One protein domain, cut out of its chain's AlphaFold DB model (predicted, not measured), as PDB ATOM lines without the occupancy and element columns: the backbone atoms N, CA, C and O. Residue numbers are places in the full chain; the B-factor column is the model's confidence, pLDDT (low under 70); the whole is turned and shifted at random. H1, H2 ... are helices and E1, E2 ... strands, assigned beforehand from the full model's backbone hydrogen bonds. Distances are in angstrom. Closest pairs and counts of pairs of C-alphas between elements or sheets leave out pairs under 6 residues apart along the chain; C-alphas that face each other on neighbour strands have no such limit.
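Overview. This is residues 172 to 302 of the 312 residues of an uncharacterized protein of Candidatus Hydrogenedens sp (UniProt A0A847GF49). Look for one strongly twisted sheet that folds over on itself into a flattened, nearly closed barrel, with one helix, H1, lying across the edges E3 and E4. The E1 and E2 hairpin doubles back near residues 209 and 224; E6 and then E3 continue from one half of E1, E5 and then E4 from the other. The printed part has 131 residues with one named helix followed by six named strands, in the order H1 E1 E2 E3 E4 E5 E6, and its class is mixed, helices and strands. The sheet is branched, its neighbour pairs antiparallel; the whole is compact, with a radius of gyration of the C-alphas of 13.9 A and spans of 38 by 29 by 26 A.

Along the chain. Find C-alpha 197 at (-19.450, 22.716, 20.407), where E1, residues 197 to 215, begins; it bends by 151 degrees at residue 209, and its ends are 17.1 A apart. E2, residues 218 to 236, bends by 163 degrees at residue 224 and measures 7.5 A end to end. Next come E3, residues 246 to 253, 21.5 A; E4, residues 260 to 263; E5, residues 272 to 278, 19.5 A; and E6, residues 285 to 294, 28.1 A, ending at C-alpha 294, (-21.593, 17.482, 16.968). Before them H1, residues 172 to 191, runs 29.3 A from C-alpha 172 at (-30.092, -5.049, 34.078).

Arrangement. Start at E1, which has E2 on one side, with N 203 and O 233 2.9 A apart, within hydrogen-bond range. On the other side E6 is beside residues 197 to 206, with N 202 and O 289 at 2.9 A, and E5 beside residues 208 to 215, with N 212 and O 275 at 2.9 A. E3 is an edge strand beside E6, with N 250 and O 290 at 2.8 A; E4 is an edge strand forming a hairpin with E5, with N 262 and O 274 at 2.8 A. The closest C-alphas of E3 and E4, Pro 249 and Phe 260, are 6.5 A apart. H1 is on the sheet at a height of 8.6 A, across the strands at 80 degrees to E3 on the local plane, over E3 and only just over E4, on which 3 of its C-alphas fall. Its closest C-alpha pair with E3 is Tyr 185 and Val 248, 6.0 A. In H1, 14 of 16 O i to N i+4 pairs are within hydrogen-bond range. E2 and E4 are apart.

Size, cuts and confidence. The two C-alphas farthest apart, those of Ser 243 and Gly 282, are 39.9 A from each other. The printed part has no cut, and no link is long. Mean pLDDT of the printed part is 92.8; look for values under 70 at residues 281 to 283.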
ATOM      1  N   ARG A 172     -31.550  -4.847  34.049       90.56
ATOM      2  CA  ARG A 172     -30.092  -5.049  34.078       90.56
ATOM      3  C   ARG A 172     -29.482  -4.968  32.677       90.56
ATOM      4  O   ARG A 172     -28.369  -4.475  32.517       90.56
ATOM      5  N   GLU A 173     -30.185  -5.476  31.671       92.19
ATOM      6  CA  GLU A 173     -29.762  -5.395  30.272       92.19
ATOM      7  C   GLU A 173     -29.836  -3.955  29.755       92.19
ATOM      8  O   GLU A 173     -28.896  -3.500  29.108       92.19
ATOM      9  N   ILE A 174     -30.892  -3.212  30.104       90.75
ATOM     10  CA  ILE A 174     -31.034  -1.785  29.771       90.75
ATOM     11  C   ILE A 174     -29.904  -0.967  30.397       90.75
ATOM     12  O   ILE A 174     -29.238  -0.211  29.696       90.75
ATOM     13  N   GLU A 175     -29.629  -1.163  31.687       90.62
ATOM     14  CA  GLU A 175     -28.534  -0.486  32.391       90.62
ATOM     15  C   GLU A 175     -27.174  -0.789  31.736       90.62
ATOM     16  O   GLU A 175     -26.352   0.111  31.566       90.62
ATOM     17  N   ALA A 176     -26.943  -2.030  31.292       91.31
ATOM     18  CA  ALA A 176     -25.723  -2.397  30.571       91.31
ATOM     19  C   ALA A 176     -25.624  -1.726  29.187       91.31
ATOM     20  O   ALA A 176     -24.540  -1.291  28.790       91.31
ATOM     21  N   ILE A 177     -26.741  -1.620  28.463       90.94
ATOM     22  CA  ILE A 177     -26.826  -0.911  27.179       90.94
ATOM     23  C   ILE A 177     -26.526   0.583  27.370       90.94
ATOM     24  O   ILE A 177     -25.724   1.147  26.621       90.94
ATOM     25  N   ILE A 178     -27.115   1.212  28.392       91.25
ATOM     26  CA  ILE A 178     -26.881   2.622  28.727       91.25
ATOM     27  C   ILE A 178     -25.409   2.848  29.085       91.25
ATOM     28  O   ILE A 178     -24.772   3.731  28.511       91.25
ATOM     29  N   ALA A 179     -24.835   2.013  29.953       90.62
ATOM     30  CA  ALA A 179     -23.429   2.116  30.338       90.62
ATOM     31  C   ALA A 179     -22.484   1.977  29.129       90.62
ATOM     32  O   ALA A 179     -21.512   2.725  28.992       90.62
ATOM     33  N   ALA A 180     -22.780   1.053  28.207       91.00
ATOM     34  CA  ALA A 180     -22.010   0.889  26.976       91.00
ATOM     35  C   ALA A 180     -22.096   2.126  26.064       91.00
ATOM     36  O   ALA A 180     -21.095   2.511  25.456       91.00
ATOM     37  N   GLN A 181     -23.264   2.766  25.981       91.00
ATOM     38  CA  GLN A 181     -23.460   4.004  25.227       91.00
ATOM     39  C   GLN A 181     -22.723   5.189  25.876       91.00
ATOM     40  O   GLN A 181     -22.030   5.935  25.185       91.00
ATOM     41  N   GLN A 182     -22.791   5.328  27.202       91.38
ATOM     42  CA  GLN A 182     -22.079   6.369  27.954       91.38
ATOM     43  C   GLN A 182     -20.559   6.275  27.776       91.38
ATOM     44  O   GLN A 182     -19.885   7.292  27.608       91.38
ATOM     45  N   ALA A 183     -20.011   5.057  27.730       91.12
ATOM     46  CA  ALA A 183     -18.596   4.848  27.437       91.12
ATOM     47  C   ALA A 183     -18.199   5.367  26.041       91.12
ATOM     48  O   ALA A 183     -17.090   5.879  25.868       91.12
ATOM     49  N   ARG A 184     -19.102   5.288  25.051       93.88
ATOM     50  CA  ARG A 184     -18.861   5.799  23.690       93.88
ATOM     51  C   ARG A 184     -18.882   7.319  23.619       93.88
ATOM     52  O   ARG A 184     -18.094   7.873  22.861       93.88
ATOM     53  N   TYR A 185     -19.716   7.993  24.413       95.31
ATOM     54  CA  TYR A 185     -19.784   9.461  24.426       95.31
ATOM     55  C   TYR A 185     -18.414  10.103  24.644       95.31
ATOM     56  O   TYR A 185     -18.042  11.020  23.917       95.31
ATOM     57  N   ARG A 186     -17.620   9.563  25.575       91.94
ATOM     58  CA  ARG A 186     -16.251  10.036  25.815       91.94
ATOM     59  C   ARG A 186     -15.380   9.930  24.559       91.94
ATOM     60  O   ARG A 186     -14.768  10.916  24.166       91.94
ATOM     61  N   GLY A 187     -15.382   8.770  23.903       94.88
ATOM     62  CA  GLY A 187     -14.604   8.547  22.679       94.88
ATOM     63  C   GLY A 187     -15.047   9.430  21.505       94.88
ATOM     64  O   GLY A 187     -14.216   9.850  20.700       94.88
ATOM     65  N   VAL A 188     -16.338   9.765  21.423       96.75
ATOM     66  CA  VAL A 188     -16.862  10.714  20.429       96.75
ATOM     67  C   VAL A 188     -16.341  12.125  20.697       96.75
ATOM     68  O   VAL A 188     -15.803  12.748  19.787       96.75
ATOM     69  N   LEU A 189     -16.434  12.612  21.938       96.69
ATOM     70  CA  LEU A 189     -15.962  13.956  22.290       96.69
ATOM     71  C   LEU A 189     -14.444  14.107  22.136       96.69
ATOM     72  O   LEU A 189     -13.979  15.171  21.744       96.69
ATOM     73  N   GLU A 190     -13.677  13.051  22.414       95.88
ATOM     74  CA  GLU A 190     -12.226  13.040  22.200       95.88
ATOM     75  C   GLU A 190     -11.867  13.076  20.708       95.88
ATOM     76  O   GLU A 190     -10.984  13.833  20.308       95.88
ATOM     77  N   SER A 191     -12.555  12.288  19.874       97.12
ATOM     78  CA  SER A 191     -12.268  12.214  18.433       97.12
ATOM     79  C   SER A 191     -12.783  13.411  17.629       97.12
ATOM     80  O   SER A 191     -12.249  13.675  16.557       97.12
ATOM     81  N   HIS A 192     -13.754  14.158  18.163       97.25
ATOM     82  CA  HIS A 192     -14.374  15.322  17.518       97.25
ATOM     83  C   HIS A 192     -14.129  16.616  18.305       97.25
ATOM     84  O   HIS A 192     -14.932  17.544  18.241       97.25
ATOM     85  N   ALA A 193     -13.047  16.702  19.084       95.62
ATOM     86  CA  ALA A 193     -12.774  17.853  19.952       95.62
ATOM     87  C   ALA A 193     -12.668  19.198  19.197       95.62
ATOM     88  O   ALA A 193     -12.869  20.258  19.786       95.62
ATOM     89  N   ASP A 194     -12.349  19.160  17.904       96.38
ATOM     90  CA  ASP A 194     -12.244  20.308  17.002       96.38
ATOM     91  C   ASP A 194     -13.595  20.784  16.439       96.38
ATOM     92  O   ASP A 194     -13.736  21.952  16.071       96.38
ATOM     93  N   THR A 195     -14.595  19.901  16.387       96.56
ATOM     94  CA  THR A 195     -15.921  20.179  15.809       96.56
ATOM     95  C   THR A 195     -17.046  20.192  16.843       96.56
ATOM     96  O   THR A 195     -18.077  20.834  16.619       96.56
ATOM     97  N   ALA A 196     -16.854  19.537  17.989       97.62
ATOM     98  CA  ALA A 196     -17.799  19.510  19.093       97.62
ATOM     99  C   ALA A 196     -17.921  20.897  19.735       97.62
ATOM    100  O   ALA A 196     -16.945  21.509  20.171       97.62
ATOM    101  N   ARG A 197     -19.153  21.398  19.836       98.00
ATOM    102  CA  ARG A 197     -19.450  22.716  20.407       98.00
ATOM    103  C   ARG A 197     -20.230  22.554  21.695       98.00
ATOM    104  O   ARG A 197     -21.278  21.915  21.684       98.00
ATOM    105  N   LEU A 198     -19.758  23.165  22.779       98.31
ATOM    106  CA  LEU A 198     -20.503  23.202  24.037       98.31
ATOM    107  C   LEU A 198     -21.851  23.890  23.800       98.31
ATOM    108  O   LEU A 198     -21.889  25.075  23.481       98.31
ATOM    109  N   PHE A 199     -22.930  23.127  23.916       98.31
ATOM    110  CA  PHE A 199     -24.297  23.560  23.655       98.31
ATOM    111  C   PHE A 199     -24.980  24.048  24.933       98.31
ATOM    112  O   PHE A 199     -25.579  25.122  24.931       98.31
ATOM    113  N   ALA A 200     -24.872  23.286  26.021       98.50
ATOM    114  CA  ALA A 200     -25.522  23.626  27.279       98.50
ATOM    115  C   ALA A 200     -24.787  23.043  28.492       98.50
ATOM    116  O   ALA A 200     -24.034  22.074  28.367       98.50
ATOM    117  N   ARG A 201     -25.044  23.616  29.669       98.56
ATOM    118  CA  ARG A 201     -24.537  23.158  30.966       98.56
ATOM    119  C   ARG A 201     -25.677  23.047  31.969       98.56
ATOM    120  O   ARG A 201     -26.504  23.953  32.068       98.56
ATOM    121  N   PHE A 202     -25.659  21.966  32.744       98.50
ATOM    122  CA  PHE A 202     -26.658  21.697  33.767       98.50
ATOM    123  C   PHE A 202     -26.028  21.269  35.095       98.50
ATOM    124  O   PHE A 202     -25.070  20.495  35.126       98.50
ATOM    125  N   GLU A 203     -26.604  21.766  36.188       98.06
ATOM    126  CA  GLU A 203     -26.393  21.277  37.550       98.06
ATOM    127  C   GLU A 203     -27.766  21.044  38.175       98.06
ATOM    128  O   GLU A 203     -28.515  21.991  38.433       98.06
ATOM    129  N   VAL A 204     -28.114  19.772  38.358       96.75
ATOM    130  CA  VAL A 204     -29.458  19.345  38.753       96.75
ATOM    131  C   VAL A 204     -29.356  18.417  39.951       96.75
ATOM    132  O   VAL A 204     -28.625  17.431  39.910       96.75
ATOM    133  N   LEU A 205     -30.086  18.719  41.017       94.69
ATOM    134  CA  LEU A 205     -30.314  17.784  42.110       94.69
ATOM    135  C   LEU A 205     -31.466  16.864  41.708       94.69
ATOM    136  O   LEU A 205     -32.587  17.334  41.524       94.69
ATOM    137  N   VAL A 206     -31.176  15.575  41.570       91.75
ATOM    138  CA  VAL A 206     -32.125  14.543  41.142       91.75
ATOM    139  C   VAL A 206     -32.399  13.621  42.325       91.75
ATOM    140  O   VAL A 206     -31.467  13.195  43.010       91.75
ATOM    141  N   ASP A 207     -33.669  13.319  42.572       88.38
ATOM    142  CA  ASP A 207     -34.105  12.291  43.517       88.38
ATOM    143  C   ASP A 207     -35.038  11.351  42.761       88.38
ATOM    144  O   ASP A 207     -36.240  11.578  42.692       88.38
ATOM    145  N   GLY A 208     -34.462  10.320  42.140       88.31
ATOM    146  CA  GLY A 208     -35.192   9.368  41.312       88.31
ATOM    147  C   GLY A 208     -35.030   9.604  39.837       88.31
ATOM    148  O   GLY A 208     -33.910   9.564  39.338       88.31
ATOM    149  N   GLN A 209     -36.147   9.729  39.130       89.69
ATOM    150  CA  GLN A 209     -36.130   9.802  37.677       89.69
ATOM    151  C   GLN A 209     -36.779  11.094  37.217       89.69
ATOM    152  O   GLN A 209     -37.942  11.369  37.524       89.69
ATOM    153  N   ASP A 210     -36.041  11.829  36.401       91.75
ATOM    154  CA  ASP A 210     -36.498  13.033  35.733       91.75
ATOM    155  C   ASP A 210     -36.036  13.003  34.274       91.75
ATOM    156  O   ASP A 210     -35.127  12.270  33.875       91.75
ATOM    157  N   MET A 211     -36.673  13.817  33.444       94.12
ATOM    158  CA  MET A 211     -36.287  13.981  32.052       94.12
ATOM    159  C   MET A 211     -36.162  15.456  31.725       94.12
ATOM    160  O   MET A 211     -37.121  16.218  31.821       94.12
ATOM    161  N   LEU A 212     -34.967  15.838  31.296       96.69
ATOM    162  CA  LEU A 212     -34.691  17.156  30.763       96.69
ATOM    163  C   LEU A 212     -35.109  17.183  29.291       96.69
ATOM    164  O   LEU A 212     -34.563  16.449  28.463       96.69
ATOM    165  N   VAL A 213     -36.085  18.024  28.969       97.56
ATOM    166  CA  VAL A 213     -36.614  18.220  27.617       97.56
ATOM    167  C   VAL A 213     -36.129  19.569  27.114       97.56
ATOM    168  O   VAL A 213     -36.374  20.581  27.759       97.56
ATOM    169  N   ILE A 214     -35.436  19.599  25.977       98.06
ATOM    170  CA  ILE A 214     -34.863  20.826  25.411       98.06
ATOM    171  C   ILE A 214     -35.407  21.044  24.002       98.06
ATOM    172  O   ILE A 214     -35.350  20.145  23.162       98.06
ATOM    173  N   HIS A 215     -35.897  22.252  23.734       96.62
ATOM    174  CA  HIS A 215     -36.382  22.674  22.424       96.62
ATOM    175  C   HIS A 215     -35.956  24.119  22.150       96.62
ATOM    176  O   HIS A 215     -36.327  25.048  22.874       96.62
ATOM    177  N   GLY A 216     -35.184  24.322  21.078       95.75
ATOM    178  CA  GLY A 216     -34.599  25.625  20.772       95.75
ATOM    179  C   GLY A 216     -33.691  26.106  21.906       95.75
ATOM    180  O   GLY A 216     -32.711  25.446  22.237       95.75
ATOM    181  N   ASP A 217     -34.000  27.263  22.483       97.12
ATOM    182  CA  ASP A 217     -33.266  27.904  23.581       97.12
ATOM    183  C   ASP A 217     -33.927  27.717  24.957       97.12
ATOM    184  O   ASP A 217     -33.612  28.436  25.905       97.12
ATOM    185  N   ARG A 218     -34.862  26.767  25.075       97.56
ATOM    186  CA  ARG A 218     -35.624  26.510  26.302       97.56
ATOM    187  C   ARG A 218     -35.478  25.072  26.747       97.56
ATOM    188  O   ARG A 218     -35.314  24.174  25.921       97.56
ATOM    189  N   PHE A 219     -35.607  24.872  28.051       97.81
ATOM    190  CA  PHE A 219     -35.705  23.550  28.639       97.81
ATOM    191  C   PHE A 219     -36.822  23.485  29.677       97.81
ATOM    192  O   PHE A 219     -37.146  24.484  30.316       97.81
ATOM    193  N   ASP A 220     -37.338  22.277  29.858       96.75
ATOM    194  CA  ASP A 220     -38.272  21.888  30.904       96.75
ATOM    195  C   ASP A 220     -37.758  20.612  31.582       96.75
ATOM    196  O   ASP A 220     -37.058  19.802  30.967       96.75
ATOM    197  N   VAL A 221     -38.117  20.417  32.849       94.44
ATOM    198  CA  VAL A 221     -37.842  19.176  33.578       94.44
ATOM    199  C   VAL A 221     -39.162  18.477  33.859       94.44
ATOM    200  O   VAL A 221     -40.037  19.020  34.531       94.44
ATOM    201  N   VAL A 222     -39.300  17.272  33.321       90.50
ATOM    202  CA  VAL A 222     -40.453  16.402  33.539       90.50
ATOM    203  C   VAL A 222     -40.103  15.438  34.661       90.50
ATOM    204  O   VAL A 222     -39.213  14.604  34.491       90.50
ATOM    205  N   ASN A 223     -40.804  15.540  35.790       87.44
ATOM    206  CA  ASN A 223     -40.649  14.573  36.868       87.44
ATOM    207  C   ASN A 223     -41.291  13.245  36.478       87.44
ATOM    208  O   ASN A 223     -42.439  13.217  36.051       87.44
ATOM    209  N   ILE A 224     -40.546  12.146  36.611       84.62
ATOM    210  CA  ILE A 224     -41.023  10.802  36.265       84.62
ATOM    211  C   ILE A 224     -41.299  10.000  37.536       84.62
ATOM    212  O   ILE A 224     -42.332   9.326  37.643       84.62
ATOM    213  N   ARG A 225     -40.376  10.045  38.503       81.81
ATOM    214  CA  ARG A 225     -40.440   9.214  39.702       81.81
ATOM    215  C   ARG A 225     -39.736   9.857  40.896       81.81
ATOM    216  O   ARG A 225     -38.611  10.310  40.761       81.81
ATOM    217  N   TRP A 226     -40.378   9.712  42.061       82.38
ATOM    218  CA  TRP A 226     -39.992  10.258  43.374       82.38
ATOM    219  C   TRP A 226     -40.155  11.777  43.437       82.38
ATOM    220  O   TRP A 226     -41.253  12.232  43.120       82.38
ATOM    221  N   ASP A 227     -39.168  12.521  43.927       82.88
ATOM    222  CA  ASP A 227     -39.296  13.963  44.128       82.88
ATOM    223  C   ASP A 227     -38.762  14.701  42.893       82.88
ATOM    224  O   ASP A 227     -37.832  14.250  42.233       82.88
ATOM    225  N   GLY A 228     -39.389  15.827  42.548       84.38
ATOM    226  CA  GLY A 228     -39.011  16.603  41.367       84.38
ATOM    227  C   GLY A 228     -37.578  17.118  41.437       84.38
ATOM    228  O   GLY A 228     -37.159  17.648  42.470       84.38
ATOM    229  N   ALA A 229     -36.862  17.034  40.317       90.94
ATOM    230  CA  ALA A 229     -35.528  17.602  40.209       90.94
ATOM    231  C   ALA A 229     -35.491  19.114  40.500       90.94
ATOM    232  O   ALA A 229     -36.384  19.883  40.129       90.94
ATOM    233  N   HIS A 230     -34.398  19.552  41.123       94.50
ATOM    234  CA  HIS A 230     -34.112  20.957  41.389       94.50
ATOM    235  C   HIS A 230     -32.920  21.423  40.550       94.50
ATOM    236  O   HIS A 230     -31.801  20.943  40.717       94.50
ATOM    237  N   VAL A 231     -33.169  22.357  39.633       96.50
ATOM    238  CA  VAL A 231     -32.148  22.902  38.730       96.50
ATOM    239  C   VAL A 231     -31.487  24.115  39.380       96.50
ATOM    240  O   VAL A 231     -32.138  25.141  39.564       96.50
ATOM    241  N   GLU A 232     -30.196  24.001  39.684       97.62
ATOM    242  CA  GLU A 232     -29.363  25.117  40.160       97.62
ATOM    243  C   GLU A 232     -28.764  25.883  38.976       97.62
ATOM    244  O   GLU A 232     -28.741  27.113  38.952       97.62
ATOM    245  N   VAL A 233     -28.313  25.146  37.956       97.88
ATOM    246  CA  VAL A 233     -27.774  25.707  36.715       97.88
ATOM    247  C   VAL A 233     -28.467  25.048  35.533       97.88
ATOM    248  O   VAL A 233     -28.487  23.824  35.424       97.88
ATOM    249  N   GLY A 234     -29.006  25.867  34.633       97.44
ATOM    250  CA  GLY A 234     -29.534  25.451  33.337       97.44
ATOM    251  C   GLY A 234     -29.212  26.517  32.302       97.44
ATOM    252  O   GLY A 234     -29.979  27.457  32.106       97.44
ATOM    253  N   GLU A 235     -28.037  26.408  31.690       98.19
ATOM    254  CA  GLU A 235     -27.515  27.393  30.745       98.19
ATOM    255  C   GLU A 235     -27.483  26.794  29.339       98.19
ATOM    256  O   GLU A 235     -26.762  25.830  29.085       98.19
ATOM    257  N   ILE A 236     -28.245  27.382  28.415       98.31
ATOM    258  CA  ILE A 236     -28.200  27.054  26.988       98.31
ATOM    259  C   ILE A 236     -27.401  28.153  26.283       98.31
ATOM    260  O   ILE A 236     -27.810  29.312  26.267       98.31
ATOM    261  N   LEU A 237     -26.257  27.793  25.697       98.19
ATOM    262  CA  LEU A 237     -25.322  28.752  25.096       98.19
ATOM    263  C   LEU A 237     -25.727  29.174  23.683       98.19
ATOM    264  O   LEU A 237     -25.399  30.272  23.233       98.19
ATOM    265  N   PHE A 238     -26.420  28.298  22.961       97.56
ATOM    266  CA  PHE A 238     -27.037  28.611  21.677       97.56
ATOM    267  C   PHE A 238     -28.271  27.732  21.456       97.56
ATOM    268  O   PHE A 238     -28.314  26.633  22.000       97.56
ATOM    269  N   PRO A 239     -29.262  28.171  20.657       97.25
ATOM    270  CA  PRO A 239     -30.462  27.380  20.402       97.25
ATOM    271  C   PRO A 239     -30.133  26.029  19.767       97.25
ATOM    272  O   PRO A 239     -29.250  25.943  18.908       97.25
ATOM    273  N   LEU A 240     -30.882  24.994  20.143       94.69
ATOM    274  CA  LEU A 240     -30.726  23.650  19.603       94.69
ATOM    275  C   LEU A 240     -30.849  23.681  18.067       94.69
ATOM    276  O   LEU A 240     -31.877  24.142  17.549       94.69
ATOM    277  N   PRO A 241     -29.813  23.246  17.323       92.81
ATOM    278  CA  PRO A 241     -29.818  23.354  15.872       92.81
ATOM    279  C   PRO A 241     -30.965  22.574  15.223       92.81
ATOM    280  O   PRO A 241     -31.270  21.447  15.600       92.81
ATOM    281  N   GLN A 242     -31.563  23.171  14.191       93.50
ATOM    282  CA  GLN A 242     -32.582  22.527  13.346       93.50
ATOM    283  C   GLN A 242     -31.952  21.695  12.209       93.50
ATOM    284  O   GLN A 242     -32.644  21.097  11.392       93.50
ATOM    285  N   SER A 243     -30.621  21.681  12.112       91.00
ATOM    286  CA  SER A 243     -29.876  20.831  11.183       91.00
ATOM    287  C   SER A 243     -29.653  19.437  11.777       91.00
ATOM    288  O   SER A 243     -29.596  19.324  13.000       91.00
ATOM    289  N   PRO A 244     -29.436  18.395  10.954       89.62
ATOM    290  CA  PRO A 244     -28.997  17.094  11.448       89.62
ATOM    291  C   PRO A 244     -27.724  17.203  12.292       89.62
ATOM    292  O   PRO A 244     -26.807  17.954  11.955       89.62
ATOM    293  N   GLY A 245     -27.674  16.438  13.375       93.62
ATOM    294  CA  GLY A 245     -26.500  16.306  14.222       93.62
ATOM    295  C   GLY A 245     -26.827  15.568  15.513       93.62
ATOM    296  O   GLY A 245     -27.912  15.003  15.663       93.62
ATOM    297  N   THR A 246     -25.875  15.565  16.435       96.62
ATOM    298  CA  THR A 246     -25.918  14.734  17.638       96.62
ATOM    299  C   THR A 246     -25.610  15.565  18.864       96.62
ATOM    300  O   THR A 246     -24.623  16.302  18.897       96.62
ATOM    301  N   ILE A 247     -26.419  15.391  19.907       97.50
ATOM    302  CA  ILE A 247     -26.075  15.842  21.249       97.50
ATOM    303  C   ILE A 247     -25.355  14.720  21.992       97.50
ATOM    304  O   ILE A 247     -25.843  13.590  22.066       97.50
ATOM    305  N   VAL A 248     -24.193  15.043  22.551       97.50
ATOM    306  CA  VAL A 248     -23.352  14.114  23.306       97.50
ATOM    307  C   VAL A 248     -23.168  14.654  24.727       97.50
ATOM    308  O   VAL A 248     -22.589  15.732  24.896       97.50
ATOM    309  N   PRO A 249     -23.660  13.943  25.758       97.25
ATOM    310  CA  PRO A 249     -23.428  14.313  27.145       97.25
ATOM    311  C   PRO A 249     -21.966  14.116  27.543       97.25
ATOM    312  O   PRO A 249     -21.358  13.082  27.261       97.25
ATOM    313  N   ARG A 250     -21.427  15.093  28.266       97.44
ATOM    314  CA  ARG A 250     -20.193  14.983  29.034       97.44
ATOM    315  C   ARG A 250     -20.544  15.026  30.512       97.44
ATOM    316  O   ARG A 250     -20.849  16.091  31.046       97.44
ATOM    317  N   ASP A 251     -20.481  13.871  31.158       96.12
ATOM    318  CA  ASP A 251     -20.602  13.788  32.610       96.12
ATOM    319  C   ASP A 251     -19.407  14.476  33.290       96.12
ATOM    320  O   ASP A 251     -18.256  14.267  32.894       96.12
ATOM    321  N   ILE A 252     -19.692  15.318  34.286       96.19
ATOM    322  CA  ILE A 252     -18.690  15.952  35.155       96.19
ATOM    323  C   ILE A 252     -18.752  15.304  36.536       96.19
ATOM    324  O   ILE A 252     -17.722  14.957  37.110       96.19
ATOM    325  N   GLU A 253     -19.965  15.159  37.062       93.56
ATOM    326  CA  GLU A 253     -20.234  14.542  38.352       93.56
ATOM    327  C   GLU A 253     -21.650  13.973  38.349       93.56
ATOM    328  O   GLU A 253     -22.624  14.716  38.267       93.56
ATOM    329  N   SER A 254     -21.776  12.661  38.489       88.94
ATOM    330  CA  SER A 254     -23.043  12.013  38.812       88.94
ATOM    331  C   SER A 254     -22.793  10.658  39.472       88.94
ATOM    332  O   SER A 254     -21.680  10.119  39.473       88.94
ATOM    333  N   ARG A 255     -23.839  10.103  40.089       84.62
ATOM    334  CA  ARG A 255     -23.840   8.720  40.583       84.62
ATOM    335  C   ARG A 255     -23.831   7.742  39.383       84.62
ATOM    336  O   ARG A 255     -24.032   8.182  38.258       84.62
ATOM    337  N   PRO A 256     -23.558   6.431  39.574       79.12
ATOM    338  CA  PRO A 256     -23.134   5.509  38.503       79.12
ATOM    339  C   PRO A 256     -24.012   5.409  37.245       79.12
ATOM    340  O   PRO A 256     -23.551   4.868  36.244       79.12
ATOM    341  N   MET A 257     -25.254   5.892  37.291       86.62
ATOM    342  CA  MET A 257     -26.080   6.094  36.107       86.62
ATOM    343  C   MET A 257     -25.980   7.558  35.660       86.62
ATOM    344  O   MET A 257     -26.685   8.430  36.161       86.62
ATOM    345  N   HIS A 258     -25.071   7.824  34.720       91.56
ATOM    346  CA  HIS A 258     -24.847   9.175  34.206       91.56
ATOM    347  C   HIS A 258     -26.029   9.681  33.353       91.56
ATOM    348  O   HIS A 258     -26.780   8.873  32.796       91.56
ATOM    349  N   PRO A 259     -26.177  11.002  33.155       93.56
ATOM    350  CA  PRO A 259     -27.124  11.542  32.185       93.56
ATOM    351  C   PRO A 259     -26.910  10.928  30.798       93.56
ATOM    352  O   PRO A 259     -25.782  10.854  30.299       93.56
ATOM    353  N   PHE A 260     -27.988  10.493  30.150       94.12
ATOM    354  CA  PHE A 260     -27.919   9.927  28.802       94.12
ATOM    355  C   PHE A 260     -29.026  10.476  27.912       94.12
ATOM    356  O   PHE A 260     -30.126  10.787  28.364       94.12
ATOM    357  N   VAL A 261     -28.738  10.620  26.618       94.94
ATOM    358  CA  VAL A 261     -29.745  11.083  25.658       94.94
ATOM    359  C   VAL A 261     -30.718   9.949  25.418       94.94
ATOM    360  O   VAL A 261     -30.289   8.923  24.913       94.94
ATOM    361  N   LEU A 262     -31.997  10.146  25.740       93.06
ATOM    362  CA  LEU A 262     -33.102   9.264  25.369       93.06
ATOM    363  C   LEU A 262     -33.596   9.582  23.953       93.06
ATOM    364  O   LEU A 262     -33.981   8.701  23.199       93.06
ATOM    365  N   GLU A 263     -33.605  10.840  23.539       93.25
ATOM    366  CA  GLU A 263     -34.087  11.180  22.203       93.25
ATOM    367  C   GLU A 263     -33.257  12.308  21.619       93.25
ATOM    368  O   GLU A 263     -33.195  13.382  22.205       93.25
ATOM    369  N   GLN A 264     -32.606  12.052  20.483       94.50
ATOM    370  CA  GLN A 264     -31.873  13.075  19.740       94.50
ATOM    371  C   GLN A 264     -32.853  14.017  19.024       94.50
ATOM    372  O   GLN A 264     -33.923  13.559  18.609       94.50
ATOM    373  N   PRO A 265     -32.504  15.300  18.828       94.25
ATOM    374  CA  PRO A 265     -33.341  16.215  18.064       94.25
ATOM    375  C   PRO A 265     -33.443  15.763  16.610       94.25
ATOM    376  O   PRO A 265     -32.434  15.532  15.945       94.25
ATOM    377  N   SER A 266     -34.666  15.674  16.097       93.06
ATOM    378  CA  SER A 266     -34.919  15.319  14.704       93.06
ATOM    379  C   SER A 266     -36.180  16.006  14.172       93.06
ATOM    380  O   SER A 266     -37.029  16.426  14.958       93.06
ATOM    381  N   PRO A 267     -36.359  16.126  12.846       91.75
ATOM    382  CA  PRO A 267     -37.585  16.697  12.289       91.75
ATOM    383  C   PRO A 267     -38.860  15.990  12.779       91.75
ATOM    384  O   PRO A 267     -39.871  16.642  13.027       91.75
ATOM    385  N   GLU A 268     -38.806  14.671  12.981       91.50
ATOM    386  CA  GLU A 268     -39.946  13.846  13.402       91.50
ATOM    387  C   GLU A 268     -40.436  14.177  14.818       91.50
ATOM    388  O   GLU A 268     -41.619  14.005  15.105       91.50
ATOM    389  N   ASN A 269     -39.553  14.671  15.692       91.94
ATOM    390  CA  ASN A 269     -39.896  15.086  17.055       91.94
ATOM    391  C   ASN A 269     -39.900  16.610  17.248       91.94
ATOM    392  O   ASN A 269     -39.848  17.098  18.381       91.94
ATOM    393  N   GLY A 270     -39.953  17.366  16.145       93.75
ATOM    394  CA  GLY A 270     -39.933  18.826  16.176       93.75
ATOM    395  C   GLY A 270     -38.619  19.397  16.704       93.75
ATOM    396  O   GLY A 270     -38.626  20.438  17.347       93.75
ATOM    397  N   HIS A 271     -37.501  18.708  16.465       94.50
ATOM    398  CA  HIS A 271     -36.169  19.059  16.956       94.50
ATOM    399  C   HIS A 271     -36.118  19.186  18.482       94.50
ATOM    400  O   HIS A 271     -35.568  20.143  19.022       94.50
ATOM    401  N   THR A 272     -36.689  18.201  19.174       95.62
ATOM    402  CA  THR A 272     -36.687  18.105  20.635       95.62
ATOM    403  C   THR A 272     -35.610  17.127  21.096       95.62
ATOM    404  O   THR A 272     -35.565  15.982  20.653       95.62
ATOM    405  N   LEU A 273     -34.762  17.555  22.029       96.56
ATOM    406  CA  LEU A 273     -33.835  16.680  22.744       96.56
ATOM    407  C   LEU A 273     -34.476  16.216  24.056       96.56
ATOM    408  O   LEU A 273     -35.040  17.027  24.790       96.56
ATOM    409  N   LYS A 274     -34.321  14.934  24.392       96.44
ATOM    410  CA  LYS A 274     -34.668  14.395  25.714       96.44
ATOM    411  C   LYS A 274     -33.452  13.738  26.347       96.44
ATOM    412  O   LYS A 274     -32.895  12.798  25.781       96.44
ATOM    413  N   VAL A 275     -33.060  14.214  27.523       96.31
ATOM    414  CA  VAL A 275     -31.983  13.643  28.341       96.31
ATOM    415  C   VAL A 275     -32.607  13.033  29.587       96.31
ATOM    416  O   VAL A 275     -33.347  13.699  30.306       96.31
ATOM    417  N   TYR A 276     -32.330  11.757  29.818       94.56
ATOM    418  CA  TYR A 276     -32.808  11.034  30.984       94.56
ATOM    419  C   TYR A 276     -31.845  11.237  32.153       94.56
ATOM    420  O   TYR A 276     -30.625  11.142  31.979       94.56
ATOM    421  N   LEU A 277     -32.406  11.511  33.326       94.06
ATOM    422  CA  LEU A 277     -31.701  11.687  34.587       94.06
ATOM    423  C   LEU A 277     -32.217  10.617  35.550       94.06
ATOM    424  O   LEU A 277     -33.414  10.560  35.819       94.06
ATOM    425  N   ASP A 278     -31.336   9.743  36.027       90.94
ATOM    426  CA  ASP A 278     -31.712   8.629  36.902       90.94
ATOM    427  C   ASP A 278     -30.738   8.517  38.070       90.94
ATOM    428  O   ASP A 278     -29.635   7.987  37.926       90.94
ATOM    429  N   ASP A 279     -31.135   9.031  39.233       86.06
ATOM    430  CA  ASP A 279     -30.420   8.741  40.465       86.06
ATOM    431  C   ASP A 279     -30.942   7.440  41.079       86.06
ATOM    432  O   ASP A 279     -31.990   7.393  41.728       86.06
ATOM    433  N   LEU A 280     -30.190   6.355  40.874       73.75
ATOM    434  CA  LEU A 280     -30.526   5.036  41.401       73.75
ATOM    435  C   LEU A 280     -30.772   5.081  42.932       73.75
ATOM    436  O   LEU A 280     -30.067   5.793  43.662       73.75
ATOM    437  N   PRO A 281     -31.710   4.261  43.458       62.72
ATOM    438  CA  PRO A 281     -32.219   4.394  44.826       62.72
ATOM    439  C   PRO A 281     -31.113   4.470  45.893       62.72
ATOM    440  O   PRO A 281     -30.197   3.645  45.899       62.72
ATOM    441  N   GLY A 282     -31.220   5.416  46.837       60.34
ATOM    442  CA  GLY A 282     -30.338   5.471  48.016       60.34
ATOM    443  C   GLY A 282     -30.129   6.844  48.665       60.34
ATOM    444  O   GLY A 282     -29.680   6.877  49.807       60.34
ATOM    445  N   ALA A 283     -30.441   7.936  47.965       63.94
ATOM    446  CA  ALA A 283     -30.464   9.341  48.399       63.94
ATOM    447  C   ALA A 283     -30.825  10.196  47.165       63.94
ATOM    448  O   ALA A 283     -31.052   9.625  46.101       63.94
ATOM    449  N   ASN A 284     -30.819  11.522  47.312       80.38
ATOM    450  CA  ASN A 284     -30.717  12.454  46.196       80.38
ATOM    451  C   ASN A 284     -29.243  12.708  45.825       80.38
ATOM    452  O   ASN A 284     -28.338  12.574  46.659       80.38
ATOM    453  N   GLY A 285     -28.996  13.087  44.576       87.25
ATOM    454  CA  GLY A 285     -27.655  13.266  44.036       87.25
ATOM    455  C   GLY A 285     -27.574  14.451  43.087       87.25
ATOM    456  O   GLY A 285     -28.482  14.699  42.296       87.25
ATOM    457  N   TRP A 286     -26.468  15.190  43.157       93.38
ATOM    458  CA  TRP A 286     -26.161  16.193  42.145       93.38
ATOM    459  C   TRP A 286     -25.700  15.506  40.860       93.38
ATOM    460  O   TRP A 286     -24.814  14.652  40.883       93.38
ATOM    461  N   MET A 287     -26.298  15.914  39.746       95.44
ATOM    462  CA  MET A 287     -25.852  15.623  38.393       95.44
ATOM    463  C   MET A 287     -25.341  16.915  37.763       95.44
ATOM    464  O   MET A 287     -26.112  17.834  37.479       95.44
ATOM    465  N   ARG A 288     -24.029  16.984  37.545       97.88
ATOM    466  CA  ARG A 288     -23.355  18.058  36.821       97.88
ATOM    467  C   ARG A 288     -22.876  17.516  35.493       97.88
ATOM    468  O   ARG A 288     -22.092  16.567  35.445       97.88
ATOM    469  N   PHE A 289     -23.336  18.121  34.413       98.19
ATOM    470  CA  PHE A 289     -22.991  17.669  33.078       98.19
ATOM    471  C   PHE A 289     -23.071  18.803  32.068       98.19
ATOM    472  O   PHE A 289     -23.706  19.840  32.268       98.19
ATOM    473  N   GLU A 290     -22.409  18.571  30.949       98.50
ATOM    474  CA  GLU A 290     -22.470  19.423  29.778       98.50
ATOM    475  C   GLU A 290     -23.029  18.643  28.599       98.50
ATOM    476  O   GLU A 290     -22.915  17.421  28.517       98.50
ATOM    477  N   LEU A 291     -23.625  19.363  27.661       98.50
ATOM    478  CA  LEU A 291     -24.125  18.821  26.413       98.50
ATOM    479  C   LEU A 291     -23.338  19.454  25.274       98.50
ATOM    480  O   LEU A 291     -23.236  20.678  25.199       98.50
ATOM    481  N   TYR A 292     -22.807  18.628  24.381       98.44
ATOM    482  CA  TYR A 292     -22.069  19.072  23.204       98.44
ATOM    483  C   TYR A 292     -22.848  18.760  21.935       98.44
ATOM    484  O   TYR A 292     -23.354  17.655  21.775       98.44
ATOM    485  N   TRP A 293     -22.902  19.723  21.021       98.19
ATOM    486  CA  TRP A 293     -23.389  19.524  19.663       98.19
ATOM    487  C   TRP A 293     -22.252  19.077  18.749       98.19
ATOM    488  O   TRP A 293     -21.231  19.761  18.652       98.19
ATOM    489  N   VAL A 294     -22.469  17.979  18.031       97.81
ATOM    490  CA  VAL A 294     -21.593  17.482  16.968       97.81
ATOM    491  C   VAL A 294     -22.384  17.500  15.655       97.81
ATOM    492  O   VAL A 294     -23.488  16.950  15.619       97.81
ATOM    493  N   PRO A 295     -21.880  18.126  14.572       95.88
ATOM    494  CA  PRO A 295     -22.593  18.261  13.294       95.88
ATOM    495  C   PRO A 295     -22.564  16.967  12.456       95.88
ATOM    496  O   PRO A 295     -22.332  16.994  11.250       95.88
ATOM    497  N   GLU A 296     -22.793  15.833  13.107       95.06
ATOM    498  CA  GLU A 296     -22.775  14.486  12.543       95.06
ATOM    499  C   GLU A 296     -23.923  13.666  13.122       95.06
ATOM    500  O   GLU A 296     -24.361  13.920  14.247       95.06
ATOM    501  N   THR A 297     -24.443  12.701  12.365       93.25
ATOM    502  CA  THR A 297     -25.582  11.902  12.833       93.25
ATOM    503  C   THR A 297     -25.137  10.881  13.884       93.25
ATOM    504  O   THR A 297     -23.966  10.492  13.911       93.25
ATOM    505  N   PRO A 298     -26.045  10.396  14.749       92.62
ATOM    506  CA  PRO A 298     -25.678   9.406  15.758       92.62
ATOM    507  C   PRO A 298     -25.028   8.158  15.144       92.62
ATOM    508  O   PRO A 298     -24.051   7.635  15.678       92.62
ATOM    509  N   GLU A 299     -25.517   7.722  13.980       91.56
ATOM    510  CA  GLU A 299     -25.037   6.530  13.284       91.56
ATOM    511  C   GLU A 299     -23.598   6.685  12.782       91.56
ATOM    512  O   GLU A 299     -22.821   5.735  12.905       91.56
ATOM    513  N   SER A 300     -23.213   7.859  12.255       93.50
ATOM    514  CA  SER A 300     -21.827   8.092  11.808       93.50
ATOM    515  C   SER A 300     -20.850   8.108  12.980       93.50
ATOM    516  O   SER A 300     -19.720   7.641  12.850       93.50
ATOM    517  N   LEU A 301     -21.323   8.533  14.153       93.31
ATOM    518  CA  LEU A 301     -20.573   8.536  15.407       93.31
ATOM    519  C   LEU A 301     -20.554   7.162  16.102       93.31
ATOM    520  O   LEU A 301     -20.004   7.021  17.197       93.31
ATOM    521  N   GLY A 302     -21.168   6.132  15.504       91.25
ATOM    522  CA  GLY A 302     -21.276   4.800  16.100       91.25
ATOM    523  C   GLY A 302     -22.103   4.778  17.390       91.25
ATOM    524  O   GLY A 302     -21.961   3.857  18.205       91.25
TER     525      GLY A 302